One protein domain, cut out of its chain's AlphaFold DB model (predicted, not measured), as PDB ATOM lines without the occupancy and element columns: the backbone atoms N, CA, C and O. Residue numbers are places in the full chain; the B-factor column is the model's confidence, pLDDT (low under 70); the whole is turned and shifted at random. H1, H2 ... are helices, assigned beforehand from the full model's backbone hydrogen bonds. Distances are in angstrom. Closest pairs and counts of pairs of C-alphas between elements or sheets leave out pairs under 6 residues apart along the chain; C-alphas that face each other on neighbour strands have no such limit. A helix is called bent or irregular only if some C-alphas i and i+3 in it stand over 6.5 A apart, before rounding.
ATOM      1  N   ILE A  22     154.897 104.014  90.821       91.44
ATOM      2  CA  ILE A  22     153.776 104.961  90.878       91.44
ATOM      3  C   ILE A  22     152.716 104.560  89.851       91.44
ATOM      4  O   ILE A  22     151.534 104.502  90.188       91.44
ATOM      5  N   ASN A  23     153.132 104.233  88.625       91.25
ATOM      6  CA  ASN A  23     152.213 103.835  87.557       91.25
ATOM      7  C   ASN A  23     151.541 102.492  87.858       91.25
ATOM      8  O   ASN A  23     150.340 102.357  87.640       91.25
ATOM      9  N   GLN A  24     152.274 101.522  88.418       92.06
ATOM     10  CA  GLN A  24     151.670 100.264  88.875       92.06
ATOM     11  C   GLN A  24     150.581 100.505  89.913       92.06
ATOM     12  O   GLN A  24     149.471  99.990  89.778       92.06
ATOM     13  N   LEU A  25     150.888 101.302  90.937       94.06
ATOM     14  CA  LEU A  25     149.935 101.605  91.993       94.06
ATOM     15  C   LEU A  25     148.719 102.360  91.444       94.06
ATOM     16  O   LEU A  25     147.592 102.103  91.856       94.06
ATOM     17  N   HIS A  26     148.942 103.264  90.492       95.50
ATOM     18  CA  HIS A  26     147.882 104.036  89.865       95.50
ATOM     19  C   HIS A  26     146.916 103.159  89.066       95.50
ATOM     20  O   HIS A  26     145.712 103.249  89.278       95.50
ATOM     21  N   VAL A  27     147.428 102.244  88.239       93.88
ATOM     22  CA  VAL A  27     146.596 101.274  87.505       93.88
ATOM     23  C   VAL A  27     145.807 100.375  88.464       93.88
ATOM     24  O   VAL A  27     144.646 100.072  88.209       93.88
ATOM     25  N   GLN A  28     146.410  99.963  89.585       93.81
ATOM     26  CA  GLN A  28     145.743  99.109  90.572       93.81
ATOM     27  C   GLN A  28     144.629  99.826  91.343       93.81
ATOM     28  O   GLN A  28     143.597  99.223  91.631       93.81
ATOM     29  N   LEU A  29     144.840 101.090  91.721       95.69
ATOM     30  CA  LEU A  29     143.889 101.847  92.540       95.69
ATOM     31  C   LEU A  29     142.825 102.579  91.719       95.69
ATOM     32  O   LEU A  29     141.723 102.786  92.225       95.69
ATOM     33  N   PHE A  30     143.148 102.957  90.482       96.31
ATOM     34  CA  PHE A  30     142.298 103.757  89.599       96.31
ATOM     35  C   PHE A  30     142.168 103.115  88.203       96.31
ATOM     36  O   PHE A  30     142.503 103.749  87.197       96.31
ATOM     37  N   PRO A  31     141.705 101.852  88.108       94.56
ATOM     38  CA  PRO A  31     141.576 101.147  86.831       94.56
ATOM     39  C   PRO A  31     140.642 101.855  85.837       94.56
ATOM     40  O   PRO A  31     140.870 101.785  84.632       94.56
ATOM     41  N   GLU A  32     139.642 102.592  86.328       93.88
ATOM     42  CA  GLU A  32     138.688 103.365  85.524       93.88
ATOM     43  C   GLU A  32     139.345 104.397  84.584       93.88
ATOM     44  O   GLU A  32     138.782 104.750  83.545       93.88
ATOM     45  N   GLU A  33     140.556 104.865  84.909       93.50
ATOM     46  CA  GLU A  33     141.314 105.822  84.089       93.50
ATOM     47  C   GLU A  33     141.960 105.169  82.858       93.50
ATOM     48  O   GLU A  33     142.398 105.862  81.940       93.50
ATOM     49  N   TYR A  34     141.990 103.837  82.817       92.75
ATOM     50  CA  TYR A  34     142.603 103.042  81.753       92.75
ATOM     51  C   TYR A  34     141.590 102.198  80.977       92.75
ATOM     52  O   TYR A  34     141.974 101.476  80.058       92.75
ATOM     53  N   ASP A  35     140.301 102.297  81.300       88.69
ATOM     54  CA  ASP A  35     139.250 101.453  80.715       88.69
ATOM     55  C   ASP A  35     138.881 101.828  79.263       88.69
ATOM     56  O   ASP A  35     138.076 101.174  78.614       88.69
ATOM     57  N   PHE A  36     139.520 102.850  78.691       88.75
ATOM     58  CA  PHE A  36     139.253 103.309  77.322       88.75
ATOM     59  C   PHE A  36     139.723 102.339  76.220       88.75
ATOM     60  O   PHE A  36     139.434 102.548  75.043       88.75
ATOM     61  N   HIS A  37     140.482 101.291  76.560       85.00
ATOM     62  CA  HIS A  37     141.082 100.379  75.574       85.00
ATOM     63  C   HIS A  37     140.052  99.575  74.768       85.00
ATOM     64  O   HIS A  37     140.379  99.085  73.687       85.00
ATOM     65  N   TYR A  38     138.828  99.446  75.282       83.31
ATOM     66  CA  TYR A  38     137.731  98.725  74.634       83.31
ATOM     67  C   TYR A  38     136.548  99.629  74.284       83.31
ATOM     68  O   TYR A  38     135.476  99.123  73.954       83.31
ATOM     69  N   ASP A  39     136.746 100.949  74.317       90.00
ATOM     70  CA  ASP A  39     135.710 101.897  73.933       90.00
ATOM     71  C   ASP A  39     135.323 101.713  72.456       90.00
ATOM     72  O   ASP A  39     136.150 101.636  71.541       90.00
ATOM     73  N   SER A  40     134.025 101.726  72.205       94.31
ATOM     74  CA  SER A  40     133.449 101.909  70.883       94.31
ATOM     75  C   SER A  40     133.679 103.333  70.359       94.31
ATOM     76  O   SER A  40     133.909 104.287  71.101       94.31
ATOM     77  N   ASN A  41     133.498 103.529  69.048       94.81
ATOM     78  CA  ASN A  41     133.572 104.859  68.422       94.81
ATOM     79  C   ASN A  41     132.617 105.896  69.048       94.81
ATOM     80  O   ASN A  41     132.838 107.099  68.908       94.81
ATOM     81  N   VAL A  42     131.520 105.451  69.669       93.88
ATOM     82  CA  VAL A  42     130.568 106.338  70.350       93.88
ATOM     83  C   VAL A  42     131.141 106.797  71.688       93.88
ATOM     84  O   VAL A  42     131.109 107.992  71.975       93.88
ATOM     85  N   GLU A  43     131.703 105.874  72.464       94.06
ATOM     86  CA  GLU A  43     132.285 106.141  73.784       94.06
ATOM     87  C   GLU A  43     133.528 107.032  73.670       94.06
ATOM     88  O   GLU A  43     133.636 108.020  74.398       94.06
ATOM     89  N   ILE A  44     134.377 106.809  72.659       94.19
ATOM     90  CA  ILE A  44     135.513 107.694  72.343       94.19
ATOM     91  C   ILE A  44     135.035 109.141  72.149       94.19
ATOM     92  O   ILE A  44     135.540 110.065  72.787       94.19
ATOM     93  N   LYS A  45     133.999 109.351  71.324       94.75
ATOM     94  CA  LYS A  45     133.432 110.688  71.068       94.75
ATOM     95  C   LYS A  45     132.780 111.313  72.300       94.75
ATOM     96  O   LYS A  45     132.671 112.536  72.374       94.75
ATOM     97  N   GLN A  46     132.278 110.506  73.233       93.50
ATOM     98  CA  GLN A  46     131.767 111.005  74.509       93.50
ATOM     99  C   GLN A  46     132.922 111.490  75.388       93.50
ATOM    100  O   GLN A  46     132.863 112.621  75.877       93.50
ATOM    101  N   ARG A  47     134.011 110.719  75.493       90.94
ATOM    102  CA  ARG A  47     135.203 111.126  76.252       90.94
ATOM    103  C   ARG A  47     135.863 112.382  75.695       90.94
ATOM    104  O   ARG A  47     136.240 113.249  76.476       90.94
ATOM    105  N   GLU A  48     135.926 112.535  74.370       91.62
ATOM    106  CA  GLU A  48     136.407 113.766  73.712       91.62
ATOM    107  C   GLU A  48     135.608 115.013  74.124       91.62
ATOM    108  O   GLU A  48     136.135 116.124  74.131       91.62
ATOM    109  N   LYS A  49     134.338 114.836  74.502       91.88
ATOM    110  CA  LYS A  49     133.468 115.899  75.024       91.88
ATOM    111  C   LYS A  49     133.541 116.047  76.547       91.88
ATOM    112  O   LYS A  49     132.777 116.826  77.109       91.88
ATOM    113  N   GLY A  50     134.412 115.293  77.217       89.62
ATOM    114  CA  GLY A  50     134.503 115.240  78.677       89.62
ATOM    115  C   GLY A  50     133.355 114.480  79.348       89.62
ATOM    116  O   GLY A  50     133.177 114.608  80.554       89.62
ATOM    117  N   ILE A  51     132.570 113.706  78.590       90.06
ATOM    118  CA  ILE A  51     131.460 112.904  79.115       90.06
ATOM    119  C   ILE A  51     131.984 111.506  79.440       90.06
ATOM    120  O   ILE A  51     132.614 110.866  78.598       90.06
ATOM    121  N   ASN A  52     131.715 111.030  80.654       91.62
ATOM    122  CA  ASN A  52     132.057 109.674  81.061       91.62
ATOM    123  C   ASN A  52     131.080 108.661  80.428       91.62
ATOM    124  O   ASN A  52     129.884 108.740  80.720       91.62
ATOM    125  N   PRO A  53     131.552 107.731  79.572       92.31
ATOM    126  CA  PRO A  53     130.691 106.759  78.894       92.31
ATOM    127  C   PRO A  53     130.203 105.625  79.806       92.31
ATOM    128  O   PRO A  53     129.295 104.886  79.434       92.31
ATOM    129  N   MET A  54     130.809 105.459  80.986       92.06
ATOM    130  CA  MET A  54     130.467 104.373  81.904       92.06
ATOM    131  C   MET A  54     129.073 104.575  82.504       92.06
ATOM    132  O   MET A  54     128.570 105.697  82.554       92.06
ATOM    133  N   SER A  55     128.440 103.511  83.004       93.81
ATOM    134  CA  SER A  55     127.100 103.633  83.595       93.81
ATOM    135  C   SER A  55     127.094 104.571  84.806       93.81
ATOM    136  O   SER A  55     128.072 104.644  85.555       93.81
ATOM    137  N   GLU A  56     125.988 105.282  85.030       94.62
ATOM    138  CA  GLU A  56     125.873 106.209  86.160       94.62
ATOM    139  C   GLU A  56     126.058 105.504  87.512       94.62
ATOM    140  O   GLU A  56     126.657 106.069  88.430       94.62
ATOM    141  N   GLU A  57     125.598 104.255  87.638       96.00
ATOM    142  CA  GLU A  57     125.780 103.448  88.847       96.00
ATOM    143  C   GLU A  57     127.263 103.194  89.130       96.00
ATOM    144  O   GLU A  57     127.712 103.381  90.264       96.00
ATOM    145  N   TYR A  58     128.032 102.832  88.099       95.31
ATOM    146  CA  TYR A  58     129.467 102.606  88.230       95.31
ATOM    147  C   TYR A  58     130.211 103.909  88.533       95.31
ATOM    148  O   TYR A  58     131.044 103.955  89.440       95.31
ATOM    149  N   GLN A  59     129.858 105.001  87.847       95.19
ATOM    150  CA  GLN A  59     130.414 106.327  88.130       95.19
ATOM    151  C   GLN A  59     130.187 106.726  89.590       95.19
ATOM    152  O   GLN A  59     131.106 107.205  90.253       95.19
ATOM    153  N   LYS A  60     128.979 106.493  90.118       95.75
ATOM    154  CA  LYS A  60     128.643 106.767  91.515       95.75
ATOM    155  C   LYS A  60     129.500 105.947  92.479       95.75
ATOM    156  O   LYS A  60     130.035 106.515  93.428       95.75
ATOM    157  N   GLU A  61     129.640 104.643  92.253       96.12
ATOM    158  CA  GLU A  61     130.471 103.771  93.093       96.12
ATOM    159  C   GLU A  61     131.935 104.234  93.110       96.12
ATOM    160  O   GLU A  61     132.518 104.446  94.178       96.12
ATOM    161  N   VAL A  62     132.504 104.473  91.927       96.12
ATOM    162  CA  VAL A  62     133.882 104.944  91.756       96.12
ATOM    163  C   VAL A  62     134.088 106.294  92.434       96.12
ATOM    164  O   VAL A  62     135.039 106.459  93.198       96.12
ATOM    165  N   ASN A  63     133.195 107.256  92.212       95.56
ATOM    166  CA  ASN A  63     133.333 108.593  92.780       95.56
ATOM    167  C   ASN A  63     133.206 108.582  94.306       95.56
ATOM    168  O   ASN A  63     133.958 109.283  94.981       95.56
ATOM    169  N   LEU A  64     132.322 107.755  94.873       95.12
ATOM    170  CA  LEU A  64     132.234 107.569  96.324       95.12
ATOM    171  C   LEU A  64     133.521 106.957  96.893       95.12
ATOM    172  O   LEU A  64     134.037 107.450  97.902       95.12
ATOM    173  N   ARG A  65     134.086 105.939  96.226       96.12
ATOM    174  CA  ARG A  65     135.378 105.346  96.605       96.12
ATOM    175  C   ARG A  65     136.491 106.392  96.566       96.12
ATOM    176  O   ARG A  65     137.200 106.555  97.557       96.12
ATOM    177  N   ARG A  66     136.618 107.141  95.466       96.25
ATOM    178  CA  ARG A  66     137.639 108.188  95.292       96.25
ATOM    179  C   ARG A  66     137.495 109.284  96.346       96.25
ATOM    180  O   ARG A  66     138.474 109.601  97.017       96.25
ATOM    181  N   LYS A  67     136.269 109.740  96.623       94.62
ATOM    182  CA  LYS A  67     135.999 110.708  97.694       94.62
ATOM    183  C   LYS A  67     136.454 110.205  99.064       94.62
ATOM    184  O   LYS A  67     137.077 110.954  99.809       94.62
ATOM    185  N   SER A  68     136.190 108.937  99.394       93.94
ATOM    186  CA  SER A  68     136.622 108.350 100.676       93.94
ATOM    187  C   SER A  68     138.148 108.328 100.844       93.94
ATOM    188  O   SER A  68     138.655 108.347 101.963       93.94
ATOM    189  N   MET A  69     138.882 108.339  99.727       94.25
ATOM    190  CA  MET A  69     140.342 108.418  99.674       94.25
ATOM    191  C   MET A  69     140.867 109.865  99.639       94.25
ATOM    192  O   MET A  69     142.083 110.057  99.635       94.25
ATOM    193  N   GLY A  70     139.989 110.874  99.603       95.06
ATOM    194  CA  GLY A  70     140.363 112.275  99.391       95.06
ATOM    195  C   GLY A  70     140.752 112.594  97.943       95.06
ATOM    196  O   GLY A  70     141.471 113.560  97.709       95.06
ATOM    197  N   VAL A  71     140.318 111.775  96.983       96.38
ATOM    198  CA  VAL A  71     140.674 111.878  95.562       96.38
ATOM    199  C   VAL A  71     139.521 112.455  94.748       96.38
ATOM    200  O   VAL A  71     138.358 112.134  94.994       96.38
ATOM    201  N   GLU A  72     139.857 113.283  93.763       95.69
ATOM    202  CA  GLU A  72     138.905 113.881  92.823       95.69
ATOM    203  C   GLU A  72     138.077 112.815  92.080       95.69
ATOM    204  O   GLU A  72     138.595 111.734  91.759       95.69
ATOM    205  N   PRO A  73     136.793 113.088  91.790       95.12
ATOM    206  CA  PRO A  73     135.936 112.164  91.062       95.12
ATOM    207  C   PRO A  73     136.373 112.045  89.592       95.12
ATOM    208  O   PRO A  73     137.039 112.924  89.045       95.12
ATOM    209  N   TYR A  74     136.016 110.938  88.944       93.62
ATOM    210  CA  TYR A  74     136.470 110.636  87.590       93.62
ATOM    211  C   TYR A  74     135.443 111.065  86.534       93.62
ATOM    212  O   TYR A  74     134.347 110.508  86.450       93.62
ATOM    213  N   MET A  75     135.827 112.042  85.703       89.56
ATOM    214  CA  MET A  75     135.046 112.547  84.560       89.56
ATOM    215  C   MET A  75     133.581 112.894  84.901       89.56
ATOM    216  O   MET A  75     132.657 112.541  84.176       89.56
ATOM    217  N   GLY A  76     133.360 113.592  86.016       89.00
ATOM    218  CA  GLY A  76     132.032 114.024  86.461       89.00
ATOM    219  C   GLY A  76     131.893 113.955  87.977       89.00
ATOM    220  O   GLY A  76     132.807 113.525  88.665       89.00
ATOM    221  N   CYS A  77     130.748 114.379  88.509       89.06
ATOM    222  CA  CYS A  77     130.473 114.409  89.953       89.06
ATOM    223  C   CYS A  77     129.260 113.550  90.345       89.06
ATOM    224  O   CYS A  77     128.587 113.810  91.342       89.06
ATOM    225  N   VAL A  78     128.942 112.519  89.555       91.06
ATOM    226  CA  VAL A  78     127.793 111.643  89.825       91.06
ATOM    227  C   VAL A  78     127.918 111.047  91.228       91.06
ATOM    228  O   VAL A  78     128.923 110.420  91.562       91.06
ATOM    229  N   GLY A  79     126.899 111.277  92.062       87.00
ATOM    230  CA  GLY A  79     126.840 110.787  93.441       87.00
ATOM    231  C   GLY A  79     127.654 111.572  94.473       87.00
ATOM    232  O   GLY A  79     127.623 111.200  95.647       87.00
ATOM    233  N   VAL A  80     128.354 112.644  94.083       87.50
ATOM    234  CA  VAL A  80     129.216 113.429  94.976       87.50
ATOM    235  C   VAL A  80     128.941 114.927  94.815       87.50
ATOM    236  O   VAL A  80     129.047 115.458  93.720       87.50
ATOM    237  N   GLY A  81     128.580 115.612  95.907       79.88
ATOM    238  CA  GLY A  81     128.258 117.049  95.878       79.88
ATOM    239  C   GLY A  81     129.480 117.970  95.969       79.88
ATOM    240  O   GLY A  81     129.715 118.787  95.089       79.88
ATOM    241  N   GLU A  82     130.266 117.839  97.036       77.31
ATOM    242  CA  GLU A  82     131.429 118.699  97.294       77.31
ATOM    243  C   GLU A  82     132.725 118.060  96.788       77.31
ATOM    244  O   GLU A  82     133.002 116.892  97.086       77.31
ATOM    245  N   VAL A  83     133.511 118.848  96.047       78.88
ATOM    246  CA  VAL A  83     134.781 118.450  95.403       78.88
ATOM    247  C   VAL A  83     135.965 119.288  95.928       78.88
ATOM    248  O   VAL A  83     137.094 119.148  95.473       78.88
ATOM    249  N   GLU A  84     135.731 120.177  96.894       84.38
ATOM    250  CA  GLU A  84     136.752 121.107  97.378       84.38
ATOM    251  C   GLU A  84     137.810 120.395  98.240       84.38
ATOM    252  O   GLU A  84     137.488 119.572  99.097       84.38
ATOM    253  N   GLY A  85     139.088 120.701  97.998       85.38
ATOM    254  CA  GLY A  85     140.215 120.158  98.766       85.38
ATOM    255  C   GLY A  85     140.614 118.712  98.439       85.38
ATOM    256  O   GLY A  85     141.448 118.146  99.149       85.38
ATOM    257  N   LEU A  86     140.051 118.108  97.389       91.62
ATOM    258  CA  LEU A  86     140.467 116.788  96.908       91.62
ATOM    259  C   LEU A  86     141.781 116.876  96.114       91.62
ATOM    260  O   LEU A  86     142.114 117.911  95.542       91.62
ATOM    261  N   ILE A  87     142.542 115.780  96.097       95.25
ATOM    262  CA  ILE A  87     143.793 115.666  95.334       95.25
ATOM    263  C   ILE A  87     143.608 114.789  94.095       95.25
ATOM    264  O   ILE A  87     142.730 113.927  94.050       95.25
ATOM    265  N   SER A  88     144.482 114.944  93.101       95.88
ATOM    266  CA  SER A  88     144.475 114.059  91.934       95.88
ATOM    267  C   SER A  88     144.879 112.622  92.299       95.88
ATOM    268  O   SER A  88     145.646 112.385  93.240       95.88
ATOM    269  N   SER A  89     144.407 111.646  91.522       95.75
ATOM    270  CA  SER A  89     144.754 110.220  91.664       95.75
ATOM    271  C   SER A  89     146.261 109.971  91.582       95.75
ATOM    272  O   SER A  89     146.822 109.239  92.401       95.75
ATOM    273  N   GLN A  90     146.953 110.652  90.665       93.69
ATOM    274  CA  GLN A  90     148.414 110.591  90.587       93.69
ATOM    275  C   GLN A  90     149.085 111.119  91.858       93.69
ATOM    276  O   GLN A  90     150.024 110.496  92.363       93.69
ATOM    277  N   GLN A  91     148.614 112.250  92.393       94.88
ATOM    278  CA  GLN A  91     149.171 112.805  93.624       94.88
ATOM    279  C   GLN A  91     148.925 111.872  94.812       94.88
ATOM    280  O   GLN A  91     149.817 111.689  95.642       94.88
ATOM    281  N   TYR A  92     147.759 111.226  94.866       96.19
ATOM    282  CA  TYR A  92     147.457 110.212  95.869       96.19
ATOM    283  C   TYR A  92     148.464 109.052  95.826       96.19
ATOM    284  O   TYR A  92     149.022 108.694  96.866       96.19
ATOM    285  N   CYS A  93     148.760 108.505  94.641       94.62
ATOM    286  CA  CYS A  93     149.747 107.429  94.490       94.62
ATOM    287  C   CYS A  93     151.153 107.851  94.934       94.62
ATOM    288  O   CYS A  93     151.805 107.105  95.668       94.62
ATOM    289  N   ARG A  94     151.601 109.058  94.559       93.81
ATOM    290  CA  ARG A  94     152.900 109.601  95.000       93.81
ATOM    291  C   ARG A  94     152.975 109.709  96.523       93.81
ATOM    292  O   ARG A  94     153.901 109.179  97.131       93.81
ATOM    293  N   ASN A  95     151.962 110.320  97.139       94.19
ATOM    294  CA  ASN A  95     151.890 110.492  98.592       94.19
ATOM    295  C   ASN A  95     151.875 109.143  99.330       94.19
ATOM    296  O   ASN A  95     152.467 109.011 100.401       94.19
ATOM    297  N   LYS A  96     151.181 108.140  98.778       91.69
ATOM    298  CA  LYS A  96     151.059 106.809  99.383       91.69
ATOM    299  C   LYS A  96     152.379 106.039  99.361       91.69
ATOM    300  O   LYS A  96     152.712 105.417 100.366       91.69
ATOM    301  N   LEU A  97     153.137 106.123  98.267       88.38
ATOM    302  CA  LEU A  97     154.464 105.505  98.187       88.38
ATOM    303  C   LEU A  97     155.471 106.195  99.110       88.38
ATOM    304  O   LEU A  97     156.195 105.505  99.819       88.38
ATOM    305  N   GLN A  98     155.464 107.526  99.190       85.25
ATOM    306  CA  GLN A  98     156.362 108.254 100.091       85.25
ATOM    307  C   GLN A  98     156.145 107.859 101.564       85.25
ATOM    308  O   GLN A  98     157.084 107.464 102.245       85.25
ATOM    309  N   LYS A  99     154.884 107.792 102.014       79.69
ATOM    310  CA  LYS A  99     154.533 107.326 103.371       79.69
ATOM    311  C   LYS A  99     154.923 105.875 103.676       79.69
ATOM    312  O   LYS A  99     155.021 105.524 104.848       79.69
ATOM    313  N   SER A 100     155.073 105.028 102.655       72.88
ATOM    314  CA  SER A 100     155.516 103.635 102.825       72.88
ATOM    315  C   SER A 100     157.033 103.485 102.939       72.88
ATOM    316  O   SER A 100     157.493 102.449 103.393       72.88
ATOM    317  N   VAL A 101     157.793 104.504 102.524       70.75
ATOM    318  CA  VAL A 101     159.255 104.561 102.675       70.75
ATOM    319  C   VAL A 101     159.641 105.163 104.030       70.75
ATOM    320  O   VAL A 101     160.678 104.809 104.581       70.75
ATOM    321  N   ASP A 102     158.794 106.048 104.565       57.28
ATOM    322  CA  ASP A 102     159.034 106.768 105.821       57.28
ATOM    323  C   ASP A 102     158.542 106.025 107.090       57.28
ATOM    324  O   ASP A 102     158.791 106.501 108.198       57.28
ATOM    325  N   ASN A 103     157.839 104.889 106.951       51.94
ATOM    326  CA  ASN A 103     157.420 103.997 108.053       51.94
ATOM    327  C   ASN A 103     158.287 102.739 108.112       51.94
ATOM    328  O   ASN A 103     158.553 102.273 109.242       51.94
TER     329      ASN A 103
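What this domain is: This is residues 22 to 103 of the 103 residues of an uncharacterized protein of Vibrio genomosp. F10 str. ZF-129 (UniProt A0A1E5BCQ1). Five helices with few contacts make an elongated shape: H1, H2 and H3 follow one another along it, H4 and unnamed residues 69 to 88 lie to one side, and H5 packs on H1. Residues 98 to 103 stick out. The printed part, 82 residues, is all helix and only just compact, close to loose: radius of gyration of the C-alphas 13.8 A, spans 46 by 28 by 18 A.

How they stand to each other: Start at H1, residues 22 to 29; it touches H5, residues 89 to 101, closest at C-alphas of Ile 22 and Cys 93, 5.9 A. H2, residues 31 to 38, is irregular, with C-alphas 33 and 36 7.5 A apart. H2 is close to but not clearly touching H3, residues 41 to 48. H4, residues 56 to 68, touches no helix. Every O i to N i+4 pair is within hydrogen-bond range in H1, H4 and H5; H3 has 3 of 4, H2 1 of 4 and 1 of 5 O i to N i+3.

Where its parts are: Find C-alpha 22 at (153.776, 104.961, 90.878), where H1 begins; H5 runs 19.1 A to C-alpha 101 at (159.255, 104.561, 102.675).

The domain as a whole: The printed part has no cut; the H4 to H5 link is long. Residues 102 to 103 are under pLDDT 70.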